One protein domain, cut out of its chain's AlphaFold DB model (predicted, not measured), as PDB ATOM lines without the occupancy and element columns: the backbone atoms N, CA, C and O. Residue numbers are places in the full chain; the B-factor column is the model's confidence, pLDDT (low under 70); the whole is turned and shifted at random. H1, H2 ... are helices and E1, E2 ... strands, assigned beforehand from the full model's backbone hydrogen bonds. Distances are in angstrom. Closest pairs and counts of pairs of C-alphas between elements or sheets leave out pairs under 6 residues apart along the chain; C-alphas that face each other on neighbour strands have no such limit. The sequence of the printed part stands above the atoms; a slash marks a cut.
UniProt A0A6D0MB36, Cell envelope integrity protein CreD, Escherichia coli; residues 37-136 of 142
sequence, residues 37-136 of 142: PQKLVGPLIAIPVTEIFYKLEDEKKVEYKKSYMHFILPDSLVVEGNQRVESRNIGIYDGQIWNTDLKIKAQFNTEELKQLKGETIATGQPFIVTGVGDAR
ATOM      1  N   PRO A  37      -7.915  50.625  29.770       81.88
ATOM      2  CA  PRO A  37      -9.031  51.022  30.619       81.88
ATOM      3  C   PRO A  37      -8.957  50.337  31.989       81.88
ATOM      4  O   PRO A  37      -8.911  49.108  32.078       81.88
ATOM      5  N   GLN A  38      -8.960  51.138  33.052       85.94
ATOM      6  CA  GLN A  38      -8.841  50.640  34.417       85.94
ATOM      7  C   GLN A  38     -10.213  50.346  35.017       85.94
ATOM      8  O   GLN A  38     -11.145  51.142  34.921       85.94
ATOM      9  N   LYS A  39     -10.316  49.199  35.684       89.44
ATOM     10  CA  LYS A  39     -11.418  48.867  36.592       89.44
ATOM     11  C   LYS A  39     -10.820  48.623  37.963       89.44
ATOM     12  O   LYS A  39      -9.843  47.890  38.056       89.44
ATOM     13  N   LEU A  40     -11.396  49.214  38.999       89.31
ATOM     14  CA  LEU A  40     -10.985  48.993  40.379       89.31
ATOM     15  C   LEU A  40     -12.054  48.159  41.090       89.31
ATOM     16  O   LEU A  40     -13.245  48.423  40.931       89.31
ATOM     17  N   VAL A  41     -11.632  47.158  41.855       90.12
ATOM     18  CA  VAL A  41     -12.513  46.265  42.617       90.12
ATOM     19  C   VAL A  41     -12.055  46.213  44.068       90.12
ATOM     20  O   VAL A  41     -10.882  45.969  44.334       90.12
ATOM     21  N   GLY A  42     -12.992  46.370  45.001       88.56
ATOM     22  CA  GLY A  42     -12.720  46.391  46.437       88.56
ATOM     23  C   GLY A  42     -12.683  47.816  46.998       88.56
ATOM     24  O   GLY A  42     -13.272  48.716  46.393       88.56
ATOM     25  N   PRO A  43     -12.030  48.035  48.152       92.75
ATOM     26  CA  PRO A  43     -11.205  47.102  48.925       92.75
ATOM     27  C   PRO A  43     -12.046  46.064  49.676       92.75
ATOM     28  O   PRO A  43     -13.144  46.363  50.136       92.75
ATOM     29  N   LEU A  44     -11.517  44.850  49.813       93.00
ATOM     30  CA  LEU A  44     -12.137  43.740  50.542       93.00
ATOM     31  C   LEU A  44     -11.157  43.189  51.574       93.00
ATOM     32  O   LEU A  44      -9.952  43.166  51.321       93.00
ATOM     33  N   ILE A  45     -11.655  42.687  52.702       91.75
ATOM     34  CA  ILE A  45     -10.833  41.884  53.616       91.75
ATOM     35  C   ILE A  45     -10.980  40.422  53.205       91.75
ATOM     36  O   ILE A  45     -12.080  39.876  53.236       91.75
ATOM     37  N   ALA A  46      -9.874  39.795  52.822       92.56
ATOM     38  CA  ALA A  46      -9.804  38.377  52.513       92.56
ATOM     39  C   ALA A  46      -9.237  37.614  53.711       92.56
ATOM     40  O   ALA A  46      -8.219  37.996  54.295       92.56
ATOM     41  N   ILE A  47      -9.908  36.528  54.078       91.69
ATOM     42  CA  ILE A  47      -9.581  35.726  55.250       91.69
ATOM     43  C   ILE A  47      -9.459  34.272  54.810       91.69
ATOM     44  O   ILE A  47     -10.459  33.669  54.410       91.69
ATOM     45  N   PRO A  48      -8.261  33.681  54.884       92.94
ATOM     46  CA  PRO A  48      -8.105  32.265  54.614       92.94
ATOM     47  C   PRO A  48      -8.704  31.467  55.777       92.94
ATOM     48  O   PRO A  48      -8.290  31.618  56.928       92.94
ATOM     49  N   VAL A  49      -9.680  30.616  55.477       90.69
ATOM     50  CA  VAL A  49     -10.385  29.777  56.452       90.69
ATOM     51  C   VAL A  49     -10.143  28.313  56.116       90.69
ATOM     52  O   VAL A  49     -10.288  27.905  54.965       90.69
ATOM     53  N   THR A  50      -9.774  27.517  57.118       89.94
ATOM     54  CA  THR A  50      -9.676  26.057  57.018       89.94
ATOM     55  C   THR A  50     -10.642  25.411  58.002       89.94
ATOM     56  O   THR A  50     -10.485  25.547  59.212       89.94
ATOM     57  N   GLU A  51     -11.627  24.686  57.485       88.38
ATOM     58  CA  GLU A  51     -12.563  23.884  58.275       88.38
ATOM     59  C   GLU A  51     -12.094  22.430  58.338       88.38
ATOM     60  O   GLU A  51     -11.725  21.851  57.310       88.38
ATOM     61  N   ILE A  52     -12.131  21.837  59.532       86.12
ATOM     62  CA  ILE A  52     -11.762  20.435  59.764       86.12
ATOM     63  C   ILE A  52     -13.026  19.644  60.092       86.12
ATOM     64  O   ILE A  52     -13.554  19.774  61.182       86.12
ATOM     65  N   PHE A  53     -13.531  18.791  59.209       85.06
ATOM     66  CA  PHE A  53     -14.701  17.965  59.532       85.06
ATOM     67  C   PHE A  53     -14.369  16.482  59.480       85.06
ATOM     68  O   PHE A  53     -13.511  16.030  58.724       85.06
ATOM     69  N   TYR A  54     -15.078  15.711  60.295       82.62
ATOM     70  CA  TYR A  54     -14.904  14.272  60.375       82.62
ATOM     71  C   TYR A  54     -16.058  13.575  59.670       82.62
ATOM     72  O   TYR A  54     -17.220  13.878  59.943       82.62
ATOM     73  N   LYS A  55     -15.745  12.621  58.797       81.88
ATOM     74  CA  LYS A  55     -16.736  11.693  58.243       81.88
ATOM     75  C   LYS A  55     -16.437  10.282  58.730       81.88
ATOM     76  O   LYS A  55     -15.281   9.920  58.938       81.88
ATOM     77  N   LEU A  56     -17.498   9.517  58.955       79.31
ATOM     78  CA  LEU A  56     -17.415   8.086  59.217       79.31
ATOM     79  C   LEU A  56     -17.436   7.369  57.869       79.31
ATOM     80  O   LEU A  56     -18.445   7.410  57.170       79.31
ATOM     81  N   GLU A  57     -16.318   6.746  57.521       78.25
ATOM     82  CA  GLU A  57     -16.175   5.844  56.376       78.25
ATOM     83  C   GLU A  57     -15.664   4.509  56.927       78.25
ATOM     84  O   GLU A  57     -14.704   4.491  57.697       78.25
ATOM     85  N   ASP A  58     -16.341   3.407  56.596       74.56
ATOM     86  CA  ASP A  58     -15.960   2.042  56.996       74.56
ATOM     87  C   ASP A  58     -15.601   1.894  58.491       74.56
ATOM     88  O   ASP A  58     -14.529   1.405  58.855       74.56
ATOM     89  N   GLU A  59     -16.486   2.382  59.372       73.56
ATOM     90  CA  GLU A  59     -16.336   2.380  60.844       73.56
ATOM     91  C   GLU A  59     -15.111   3.146  61.387       73.56
ATOM     92  O   GLU A  59     -14.852   3.149  62.594       73.56
ATOM     93  N   LYS A  60     -14.380   3.868  60.530       76.44
ATOM     94  CA  LYS A  60     -13.249   4.719  60.907       76.44
ATOM     95  C   LYS A  60     -13.605   6.192  60.743       76.44
ATOM     96  O   LYS A  60     -14.210   6.629  59.767       76.44
ATOM     97  N   LYS A  61     -13.207   6.987  61.735       79.12
ATOM     98  CA  LYS A  61     -13.345   8.444  61.707       79.12
ATOM     99  C   LYS A  61     -12.199   9.024  60.871       79.12
ATOM    100  O   LYS A  61     -11.060   9.032  61.330       79.12
ATOM    101  N   VAL A  62     -12.499   9.491  59.662       83.50
ATOM    102  CA  VAL A  62     -11.527  10.109  58.746       83.50
ATOM    103  C   VAL A  62     -11.632  11.633  58.847       83.50
ATOM    104  O   VAL A  62     -12.731  12.194  58.846       83.50
ATOM    105  N   GLU A  63     -10.486  12.305  58.980       84.75
ATOM    106  CA  GLU A  63     -10.376  13.768  59.031       84.75
ATOM    107  C   GLU A  63     -10.289  14.355  57.616       84.75
ATOM    108  O   GLU A  63      -9.427  13.967  56.828       84.75
ATOM    109  N   TYR A  64     -11.140  15.333  57.311       86.06
ATOM    110  CA  TYR A  64     -11.103  16.101  56.070       86.06
ATOM    111  C   TYR A  64     -10.869  17.577  56.364       86.06
ATOM    112  O   TYR A  64     -11.414  18.131  57.319       86.06
ATOM    113  N   LYS A  65     -10.096  18.227  55.492       88.88
ATOM    114  CA  LYS A  65      -9.806  19.662  55.559       88.88
ATOM    115  C   LYS A  65     -10.362  20.355  54.325       88.88
ATOM    116  O   LYS A  65     -10.101  19.922  53.205       88.88
ATOM    117  N   LYS A  66     -11.105  21.442  54.524       89.44
ATOM    118  CA  LYS A  66     -11.610  22.302  53.452       89.44
ATOM    119  C   LYS A  66     -11.091  23.714  53.661       89.44
ATOM    120  O   LYS A  66     -11.444  24.361  54.642       89.44
ATOM    121  N   SER A  67     -10.274  24.184  52.726       91.19
ATOM    122  CA  SER A  67      -9.748  25.547  52.735       91.19
ATOM    123  C   SER A  67     -10.487  26.412  51.721       91.19
ATOM    124  O   SER A  67     -10.691  25.998  50.579       91.19
ATOM    125  N   TYR A  68     -10.893  27.608  52.131       91.62
ATOM    126  CA  TYR A  68     -11.525  28.595  51.261       91.62
ATOM    127  C   TYR A  68     -11.194  30.020  51.712       91.62
ATOM    128  O   TYR A  68     -10.659  30.238  52.799       91.62
ATOM    129  N   MET A  69     -11.490  30.995  50.852       91.19
ATOM    130  CA  MET A  69     -11.341  32.410  51.174       91.19
ATOM    131  C   MET A  69     -12.701  32.980  51.561       91.19
ATOM    132  O   MET A  69     -13.653  32.892  50.784       91.19
ATOM    133  N   HIS A  70     -12.792  33.549  52.754       90.56
ATOM    134  CA  HIS A  70     -13.946  34.326  53.177       90.56
ATOM    135  C   HIS A  70     -13.668  35.808  52.913       90.56
ATOM    136  O   HIS A  70     -12.586  36.296  53.240       90.56
ATOM    137  N   PHE A  71     -14.617  36.515  52.302       90.81
ATOM    138  CA  PHE A  71     -14.464  37.923  51.943       90.81
ATOM    139  C   PHE A  71     -15.446  38.774  52.733       90.81
ATOM    140  O   PHE A  71     -16.643  38.509  52.699       90.81
ATOM    141  N   ILE A  72     -14.937  39.817  53.382       90.25
ATOM    142  CA  ILE A  72     -15.752  40.822  54.063       90.25
ATOM    143  C   ILE A  72     -15.751  42.093  53.223       90.25
ATOM    144  O   ILE A  72     -14.694  42.613  52.841       90.25
ATOM    145  N   LEU A  73     -16.959  42.564  52.929       92.19
ATOM    146  CA  LEU A  73     -17.201  43.810  52.221       92.19
ATOM    147  C   LEU A  73     -17.220  44.973  53.222       92.19
ATOM    148  O   LEU A  73     -17.567  44.775  54.384       92.19
ATOM    149  N   PRO A  74     -16.846  46.186  52.796       93.25
ATOM    150  CA  PRO A  74     -16.980  47.356  53.645       93.25
ATOM    151  C   PRO A  74     -18.454  47.749  53.799       93.25
ATOM    152  O   PRO A  74     -19.193  47.798  52.817       93.25
ATOM    153  N   ASP A  75     -18.855  48.111  55.015       92.38
ATOM    154  CA  ASP A  75     -20.169  48.682  55.331       92.38
ATOM    155  C   ASP A  75     -20.353  50.048  54.660       92.38
ATOM    156  O   ASP A  75     -21.450  50.427  54.254       92.38
ATOM    157  N   SER A  76     -19.257  50.806  54.556       93.56
ATOM    158  CA  SER A  76     -19.220  52.105  53.896       93.56
ATOM    159  C   SER A  76     -17.959  52.238  53.060       93.56
ATOM    160  O   SER A  76     -16.852  51.936  53.515       93.56
ATOM    161  N   LEU A  77     -18.139  52.715  51.832       94.12
ATOM    162  CA  LEU A  77     -17.080  52.942  50.864       94.12
ATOM    163  C   LEU A  77     -17.243  54.337  50.263       94.12
ATOM    164  O   LEU A  77     -18.226  54.618  49.580       94.12
ATOM    165  N   VAL A  78     -16.252  55.195  50.488       94.31
ATOM    166  CA  VAL A  78     -16.154  56.516  49.867       94.31
ATOM    167  C   VAL A  78     -14.951  56.520  48.938       94.31
ATOM    168  O   VAL A  78     -13.823  56.267  49.363       94.31
ATOM    169  N   VAL A  79     -15.201  56.821  47.667       92.94
ATOM    170  CA  VAL A  79     -14.171  56.934  46.635       92.94
ATOM    171  C   VAL A  79     -14.174  58.366  46.120       92.94
ATOM    172  O   VAL A  79     -15.148  58.822  45.527       92.94
ATOM    173  N   GLU A  80     -13.079  59.075  46.356       93.69
ATOM    174  CA  GLU A  80     -12.836  60.413  45.829       93.69
ATOM    175  C   GLU A  80     -11.767  60.297  44.741       93.69
ATOM    176  O   GLU A  80     -10.656  59.836  45.005       93.69
ATOM    177  N   GLY A  81     -12.096  60.691  43.514       91.62
ATOM    178  CA  GLY A  81     -11.171  60.654  42.385       91.62
ATOM    179  C   GLY A  81     -10.917  62.047  41.833       91.62
ATOM    180  O   GLY A  81     -11.868  62.771  41.544       91.62
ATOM    181  N   ASN A  82      -9.648  62.410  41.656       91.38
ATOM    182  CA  ASN A  82      -9.259  63.588  40.891       91.38
ATOM    183  C   ASN A  82      -8.619  63.147  39.576       91.38
ATOM    184  O   ASN A  82      -7.558  62.525  39.575       91.38
ATOM    185  N   GLN A  83      -9.282  63.449  38.465       89.56
ATOM    186  CA  GLN A  83      -8.869  63.006  37.142       89.56
ATOM    187  C   GLN A  83      -8.249  64.162  36.361       89.56
ATOM    188  O   GLN A  83      -8.847  65.224  36.195       89.56
ATOM    189  N   ARG A  84      -7.043  63.931  35.851       90.00
ATOM    190  CA  ARG A  84      -6.285  64.853  35.012       90.00
ATOM    191  C   ARG A  84      -6.134  64.267  33.619       90.00
ATOM    192  O   ARG A  84      -5.726  63.117  33.463       90.00
ATOM    193  N   VAL A  85      -6.442  65.082  32.616       89.94
ATOM    194  CA  VAL A  85      -6.299  64.717  31.206       89.94
ATOM    195  C   VAL A  85      -5.140  65.494  30.620       89.94
ATOM    196  O   VAL A  85      -5.114  66.722  30.691       89.94
ATOM    197  N   GLU A  86      -4.189  64.780  30.038       87.38
ATOM    198  CA  GLU A  86      -3.027  65.363  29.382       87.38
ATOM    199  C   GLU A  86      -3.051  64.974  27.906       87.38
ATOM    200  O   GLU A  86      -3.187  63.801  27.557       87.38
ATOM    201  N   SER A  87      -2.952  65.973  27.028       87.44
ATOM    202  CA  SER A  87      -2.835  65.717  25.597       87.44
ATOM    203  C   SER A  87      -1.410  65.280  25.282       87.44
ATOM    204  O   SER A  87      -0.449  65.952  25.661       87.44
ATOM    205  N   ARG A  88      -1.267  64.156  24.586       84.12
ATOM    206  CA  ARG A  88       0.009  63.628  24.124       84.12
ATOM    207  C   ARG A  88       0.010  63.545  22.612       84.12
ATOM    208  O   ARG A  88      -0.761  62.797  22.017       84.12
ATOM    209  N   ASN A  89       0.938  64.274  22.011       84.31
ATOM    210  CA  ASN A  89       1.129  64.258  20.576       84.31
ATOM    211  C   ASN A  89       1.843  62.965  20.143       84.31
ATOM    212  O   ASN A  89       2.884  62.598  20.700       84.31
ATOM    213  N   ILE A  90       1.268  62.268  19.163       78.44
ATOM    214  CA  ILE A  90       1.847  61.093  18.508       78.44
ATOM    215  C   ILE A  90       1.734  61.310  16.994       78.44
ATOM    216  O   ILE A  90       0.689  61.088  16.378       78.44
ATOM    217  N   GLY A  91       2.832  61.760  16.382       79.94
ATOM    218  CA  GLY A  91       2.882  62.063  14.953       79.94
ATOM    219  C   GLY A  91       2.024  63.281  14.601       79.94
ATOM    220  O   GLY A  91       2.307  64.387  15.045       79.94
ATOM    221  N   ILE A  92       0.987  63.083  13.782       79.06
ATOM    222  CA  ILE A  92       0.042  64.144  13.380       79.06
ATOM    223  C   ILE A  92      -1.258  64.144  14.201       79.06
ATOM    224  O   ILE A  92      -2.168  64.911  13.893       79.06
ATOM    225  N   TYR A  93      -1.370  63.262  15.199       73.44
ATOM    226  CA  TYR A  93      -2.562  63.110  16.030       73.44
ATOM    227  C   TYR A  93      -2.255  63.412  17.494       73.44
ATOM    228  O   TYR A  93      -1.143  63.195  17.975       73.44
ATOM    229  N   ASP A  94      -3.287  63.848  18.207       78.06
ATOM    230  CA  ASP A  94      -3.259  64.028  19.651       78.06
ATOM    231  C   ASP A  94      -4.065  62.911  20.321       78.06
ATOM    232  O   ASP A  94      -5.242  62.699  20.021       78.06
ATOM    233  N   GLY A  95      -3.417  62.177  21.221       80.56
ATOM    234  CA  GLY A  95      -4.051  61.214  22.116       80.56
ATOM    235  C   GLY A  95      -4.255  61.814  23.504       80.56
ATOM    236  O   GLY A  95      -3.517  62.702  23.919       80.56
ATOM    237  N   GLN A  96      -5.238  61.325  24.254       83.56
ATOM    238  CA  GLN A  96      -5.482  61.767  25.629       83.56
ATOM    239  C   GLN A  96      -4.979  60.719  26.621       83.56
ATOM    240  O   GLN A  96      -5.413  59.568  26.585       83.56
ATOM    241  N   ILE A  97      -4.084  61.122  27.520       85.94
ATOM    242  CA  ILE A  97      -3.674  60.323  28.675       85.94
ATOM    243  C   ILE A  97      -4.496  60.753  29.878       85.94
ATOM    244  O   ILE A  97      -4.634  61.941  30.162       85.94
ATOM    245  N   TRP A  98      -5.006  59.763  30.598       85.75
ATOM    246  CA  TRP A  98      -5.815  59.956  31.788       85.75
ATOM    247  C   TRP A  98      -5.024  59.507  33.014       85.75
ATOM    248  O   TRP A  98      -4.714  58.327  33.153       85.75
ATOM    249  N   ASN A  99      -4.722  60.453  33.898       88.50
ATOM    250  CA  ASN A  99      -4.115  60.203  35.201       88.50
ATOM    251  C   ASN A  99      -5.170  60.446  36.279       88.50
ATOM    252  O   ASN A  99      -5.835  61.479  36.258       88.50
ATOM    253  N   THR A 100      -5.322  59.520  37.221       89.19
ATOM    254  CA  THR A 100      -6.344  59.639  38.266       89.19
ATOM    255  C   THR A 100      -5.734  59.405  39.636       89.19
ATOM    256  O   THR A 100      -5.242  58.313  39.914       89.19
ATOM    257  N   ASP A 101      -5.844  60.403  40.507       90.88
ATOM    258  CA  ASP A 101      -5.541  60.265  41.928       90.88
ATOM    259  C   ASP A 101      -6.795  59.762  42.643       90.88
ATOM    260  O   ASP A 101      -7.822  60.445  42.663       90.88
ATOM    261  N   LEU A 102      -6.730  58.561  43.222       91.31
ATOM    262  CA  LEU A 102      -7.853  57.935  43.921       91.31
ATOM    263  C   LEU A 102      -7.605  57.915  45.429       91.31
ATOM    264  O   LEU A 102      -6.621  57.351  45.900       91.31
ATOM    265  N   LYS A 103      -8.539  58.476  46.197       92.75
ATOM    266  CA  LYS A 103      -8.620  58.319  47.650       92.75
ATOM    267  C   LYS A 103      -9.785  57.408  47.978       92.75
ATOM    268  O   LYS A 103     -10.939  57.726  47.699       92.75
ATOM    269  N   ILE A 104      -9.469  56.280  48.594       92.00
ATOM    270  CA  ILE A 104     -10.443  55.254  48.943       92.00
ATOM    271  C   ILE A 104     -10.502  55.173  50.461       92.00
ATOM    272  O   ILE A 104      -9.503  54.876  51.113       92.00
ATOM    273  N   LYS A 105     -11.675  55.442  51.029       93.81
ATOM    274  CA  LYS A 105     -11.951  55.287  52.455       93.81
ATOM    275  C   LYS A 105     -12.979  54.179  52.605       93.81
ATOM    276  O   LYS A 105     -14.090  54.300  52.097       93.81
ATOM    277  N   ALA A 106     -12.597  53.111  53.288       93.50
ATOM    278  CA  ALA A 106     -13.459  51.967  53.536       93.50
ATOM    279  C   ALA A 106     -13.573  51.725  55.039       93.50
ATOM    280  O   ALA A 106     -12.570  51.748  55.754       93.50
ATOM    281  N   GLN A 107     -14.795  51.497  55.507       93.44
ATOM    282  CA  GLN A 107     -15.087  51.143  56.888       93.44
ATOM    283  C   GLN A 107     -15.641  49.724  56.925       93.44
ATOM    284  O   GLN A 107     -16.583  49.412  56.203       93.44
ATOM    285  N   PHE A 108     -15.051  48.879  57.764       90.62
ATOM    286  CA  PHE A 108     -15.428  47.476  57.903       90.62
ATOM    287  C   PHE A 108     -15.965  47.227  59.304       90.62
ATOM    288  O   PHE A 108     -15.324  47.620  60.286       90.62
ATOM    289  N   ASN A 109     -17.091  46.527  59.405       86.94
ATOM    290  CA  ASN A 109     -17.541  45.995  60.676       86.94
ATOM    291  C   ASN A 109     -16.924  44.614  60.938       86.94
ATOM    292  O   ASN A 109     -17.138  43.638  60.227       86.94
ATOM    293  N   THR A 110     -16.136  44.531  62.007       75.50
ATOM    294  CA  THR A 110     -15.440  43.308  62.421       75.50
ATOM    295  C   THR A 110     -16.295  42.355  63.261       75.50
ATOM    296  O   THR A 110     -15.777  41.371  63.783       75.50
ATOM    297  N   GLU A 111     -17.585  42.622  63.458       80.12
ATOM    298  CA  GLU A 111     -18.443  41.724  64.235       80.12
ATOM    299  C   GLU A 111     -18.672  40.377  63.545       80.12
ATOM    300  O   GLU A 111     -18.645  39.347  64.221       80.12
ATOM    301  N   GLU A 112     -18.755  40.348  62.213       70.56
ATOM    302  CA  GLU A 112     -18.827  39.096  61.446       70.56
ATOM    303  C   GLU A 112     -17.561  38.234  61.616       70.56
ATOM    304  O   GLU A 112     -17.647  37.007  61.674       70.56
ATOM    305  N   LEU A 113     -16.388  38.848  61.850       71.38
ATOM    306  CA  LEU A 113     -15.146  38.111  62.147       71.38
ATOM    307  C   LEU A 113     -15.245  37.273  63.420       71.38
ATOM    308  O   LEU A 113     -14.569  36.250  63.540       71.38
ATOM    309  N   LYS A 114     -16.054  37.703  64.394       69.94
ATOM    310  CA  LYS A 114     -16.238  36.955  65.643       69.94
ATOM    311  C   LYS A 114     -16.993  35.650  65.396       69.94
ATOM    312  O   LYS A 114     -16.723  34.677  66.089       69.94
ATOM    313  N   GLN A 115     -17.875  35.611  64.395       68.81
ATOM    314  CA  GLN A 115     -18.644  34.415  64.038       68.81
ATOM    315  C   GLN A 115     -17.774  33.344  63.361       68.81
ATOM    316  O   GLN A 115     -18.074  32.158  63.455       68.81
ATOM    317  N   LEU A 116     -16.661  33.744  62.737       68.44
ATOM    318  CA  LEU A 116     -15.715  32.836  62.074       68.44
ATOM    319  C   LEU A 116     -14.759  32.120  63.046       68.44
ATOM    320  O   LEU A 116     -14.034  31.215  62.636       68.44
ATOM    321  N   LYS A 117     -14.745  32.497  64.332       67.56
ATOM    322  CA  LYS A 117     -13.940  31.833  65.367       67.56
ATOM    323  C   LYS A 117     -14.725  30.679  65.994       67.56
ATOM    324  O   LYS A 117     -15.320  30.829  67.057       67.56
ATOM    325  N   GLY A 118     -14.727  29.534  65.317       68.88
ATOM    326  CA  GLY A 118     -15.284  28.276  65.822       68.88
ATOM    327  C   GLY A 118     -14.204  27.298  66.289       68.88
ATOM    328  O   GLY A 118     -13.068  27.351  65.831       68.88
ATOM    329  N   GLU A 119     -14.570  26.348  67.151       64.81
ATOM    330  CA  GLU A 119     -13.666  25.302  67.675       64.81
ATOM    331  C   GLU A 119     -13.121  24.367  66.571       64.81
ATOM    332  O   GLU A 119     -12.096  23.711  66.723       64.81
ATOM    333  N   THR A 120     -13.797  24.340  65.420       71.31
ATOM    334  CA  THR A 120     -13.506  23.493  64.253       71.31
ATOM    335  C   THR A 120     -12.965  24.291  63.051       71.31
ATOM    336  O   THR A 120     -12.726  23.741  61.972       71.31
ATOM    337  N   ILE A 121     -12.772  25.603  63.226       80.56
ATOM    338  CA  ILE A 121     -12.419  26.542  62.160       80.56
ATOM    339  C   ILE A 121     -11.069  27.183  62.482       80.56
ATOM    340  O   ILE A 121     -10.936  27.954  63.427       80.56
ATOM    341  N   ALA A 122     -10.060  26.889  61.666       82.81
ATOM    342  CA  ALA A 122      -8.760  27.540  61.733       82.81
ATOM    343  C   ALA A 122      -8.729  28.734  60.769       82.81
ATOM    344  O   ALA A 122      -8.726  28.571  59.547       82.81
ATOM    345  N   THR A 123      -8.702  29.945  61.323       83.50
ATOM    346  CA  THR A 123      -8.566  31.192  60.560       83.50
ATOM    347  C   THR A 123      -7.089  31.565  60.419       83.50
ATOM    348  O   THR A 123      -6.362  31.601  61.411       83.50
ATOM    349  N   GLY A 124      -6.629  31.858  59.203       85.25
ATOM    350  CA  GLY A 124      -5.302  32.431  58.973       85.25
ATOM    351  C   GLY A 124      -5.285  33.957  59.124       85.25
ATOM    352  O   GLY A 124      -6.253  34.570  59.572       85.25
ATOM    353  N   GLN A 125      -4.164  34.585  58.761       88.38
ATOM    354  CA  GLN A 125      -4.017  36.039  58.868       88.38
ATOM    355  C   GLN A 125      -4.876  36.753  57.807       88.38
ATOM    356  O   GLN A 125      -4.722  36.456  56.620       88.38
ATOM    357  N   PRO A 126      -5.773  37.677  58.204       89.75
ATOM    358  CA  PRO A 126      -6.570  38.453  57.263       89.75
ATOM    359  C   PRO A 126      -5.705  39.495  56.543       89.75
ATOM    360  O   PRO A 126      -4.804  40.083  57.142       89.75
ATOM    361  N   PHE A 127      -6.003  39.756  55.271       91.44
ATOM    362  CA  PHE A 127      -5.312  40.763  54.463       91.44
ATOM    363  C   PHE A 127      -6.290  41.536  53.575       91.44
ATOM    364  O   PHE A 127      -7.362  41.045  53.226       91.44
ATOM    365  N   ILE A 128      -5.927  42.770  53.221       91.56
ATOM    366  CA  ILE A 128      -6.739  43.620  52.345       91.56
ATOM    367  C   ILE A 128      -6.403  43.300  50.892       91.56
ATOM    368  O   ILE A 128      -5.235  43.197  50.520       91.56
ATOM    369  N   VAL A 129      -7.436  43.174  50.068       92.56
ATOM    370  CA  VAL A 129      -7.323  42.915  48.636       92.56
ATOM    371  C   VAL A 129      -8.034  44.013  47.864       92.56
ATOM    372  O   VAL A 129      -9.172  44.376  48.161       92.56
ATOM    373  N   THR A 130      -7.359  44.507  46.833       92.19
ATOM    374  CA  THR A 130      -7.938  45.364  45.803       92.19
ATOM    375  C   THR A 130      -7.519  44.833  44.439       92.19
ATOM    376  O   THR A 130      -6.377  44.415  44.250       92.19
ATOM    377  N   GLY A 131      -8.451  44.808  43.495       90.81
ATOM    378  CA  GLY A 131      -8.210  44.392  42.118       90.81
ATOM    379  C   GLY A 131      -8.118  45.602  41.201       90.81
ATOM    380  O   GLY A 131      -8.914  46.526  41.333       90.81
ATOM    381  N   VAL A 132      -7.180  45.579  40.256       91.12
ATOM    382  CA  VAL A 132      -7.079  46.575  39.181       91.12
ATOM    383  C   VAL A 132      -7.151  45.891  37.818       91.12
ATOM    384  O   VAL A 132      -6.714  44.751  37.671       91.12
ATOM    385  N   GLY A 133      -7.712  46.578  36.823       89.38
ATOM    386  CA  GLY A 133      -7.895  46.045  35.470       89.38
ATOM    387  C   GLY A 133      -6.574  45.783  34.745       89.38
ATOM    388  O   GLY A 133      -6.447  44.774  34.057       89.38
ATOM    389  N   ASP A 134      -5.588  46.663  34.920       88.12
ATOM    390  CA  ASP A 134      -4.240  46.502  34.376       88.12
ATOM    391  C   ASP A 134      -3.216  47.088  35.357       88.12
ATOM    392  O   ASP A 134      -3.151  48.300  35.563       88.12
ATOM    393  N   ALA A 135      -2.404  46.215  35.961       86.50
ATOM    394  CA  ALA A 135      -1.459  46.567  37.022       86.50
ATOM    395  C   ALA A 135      -0.404  47.605  36.603       86.50
ATOM    396  O   ALA A 135       0.120  48.309  37.461       86.50
ATOM    397  N   ARG A 136      -0.131  47.758  35.299       87.81
ATOM    398  CA  ARG A 136       0.791  48.786  34.783       87.81
ATOM    399  C   ARG A 136       0.276  50.208  35.015       87.81
ATOM    400  O   ARG A 136       1.061  51.146  34.992       87.81
TER     401      ARG A 136
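Overview. This is residues 37 to 136 of the 142 residues of the protein "Cell envelope integrity protein CreD" of Escherichia coli (UniProt A0A6D0MB36). Two long two-stranded hairpins, E1 with E2 and E3 with E4, are joined end to end as the arms of a wide V, and their tips make the two far ends of a rod. E1 bends near the joint, and its first part pairs with E6 as a shorter limb between the arms, while little E5 pairs with E1 farther along and the short helix H1 only grazes the sheet near the joint. The printed part has 100 residues with one named helix and six named strands, in the order E1 E2 E3 E4 H1 E5 E6, and is mostly strand. E1, E2, E5 and E6 form a branched antiparallel sheet, and E3 and E4 an antiparallel sheet of two. The whole is extended, with a radius of gyration of the C-alphas of 22.3 A and spans of 80 by 31 by 15 A.

Arrangement. Begin at E1, residues 40 to 57, which bends by 67 degrees at residue 43. On one side of it, beside residues 44 to 57, you find E2, residues 60 to 72, antiparallel at 169 degrees; in this hairpin N 51 and O 66 are 2.9 A apart, within hydrogen-bond range. On the other side of E1 are two antiparallel neighbours in staggered pairing: E6, residues 127 to 132, beside residues 40 to 46, with N 44 and O 129 at 2.9 A, and E5, residues 121 to 123, beside residues 49 to 51, with N 50 and O 122 at 2.8 A. This sheet is twisted. The second hairpin is E3, residues 76 to 90, with E4, residues 93 to 107, antiparallel at 165 degrees; look at N 84 and O 99, 2.8 A apart. E2 and E3 are apart, and the closest C-alphas of E1 and E4 are those of Pro 43 and Ala 106, 7.1 A apart. H1, residues 111 to 115, only grazes the branched sheet, with its residues 112 to 113; its one O i to N i+4 pair is out of hydrogen-bond range, and both of its O i to N i+3 pairs are within it.

Along the chain. Find C-alpha 40 at (-10.985, 48.993, 40.379); from there E1 runs 46.3 A to C-alpha 57 at (-16.175, 5.844, 56.376). E2 runs 36.8 A, E3 42.2 A and E4 44.4 A from first to last C-alpha. H1 is 7.3 A long and E5 6.2 A. E6 runs 16.4 A and ends at C-alpha 132, at (-7.079, 46.575, 39.181).

Size, cuts and confidence. The two C-alphas farthest apart are those of Glu 59 and Ile 92, 79.6 A, while those of Pro 37 and Arg 136 are 10.9 A apart. The printed part has no cut, and the links between named elements are tight. The mean pLDDT of the printed part is 85.8; look for values under 70 at residues 114 to 119.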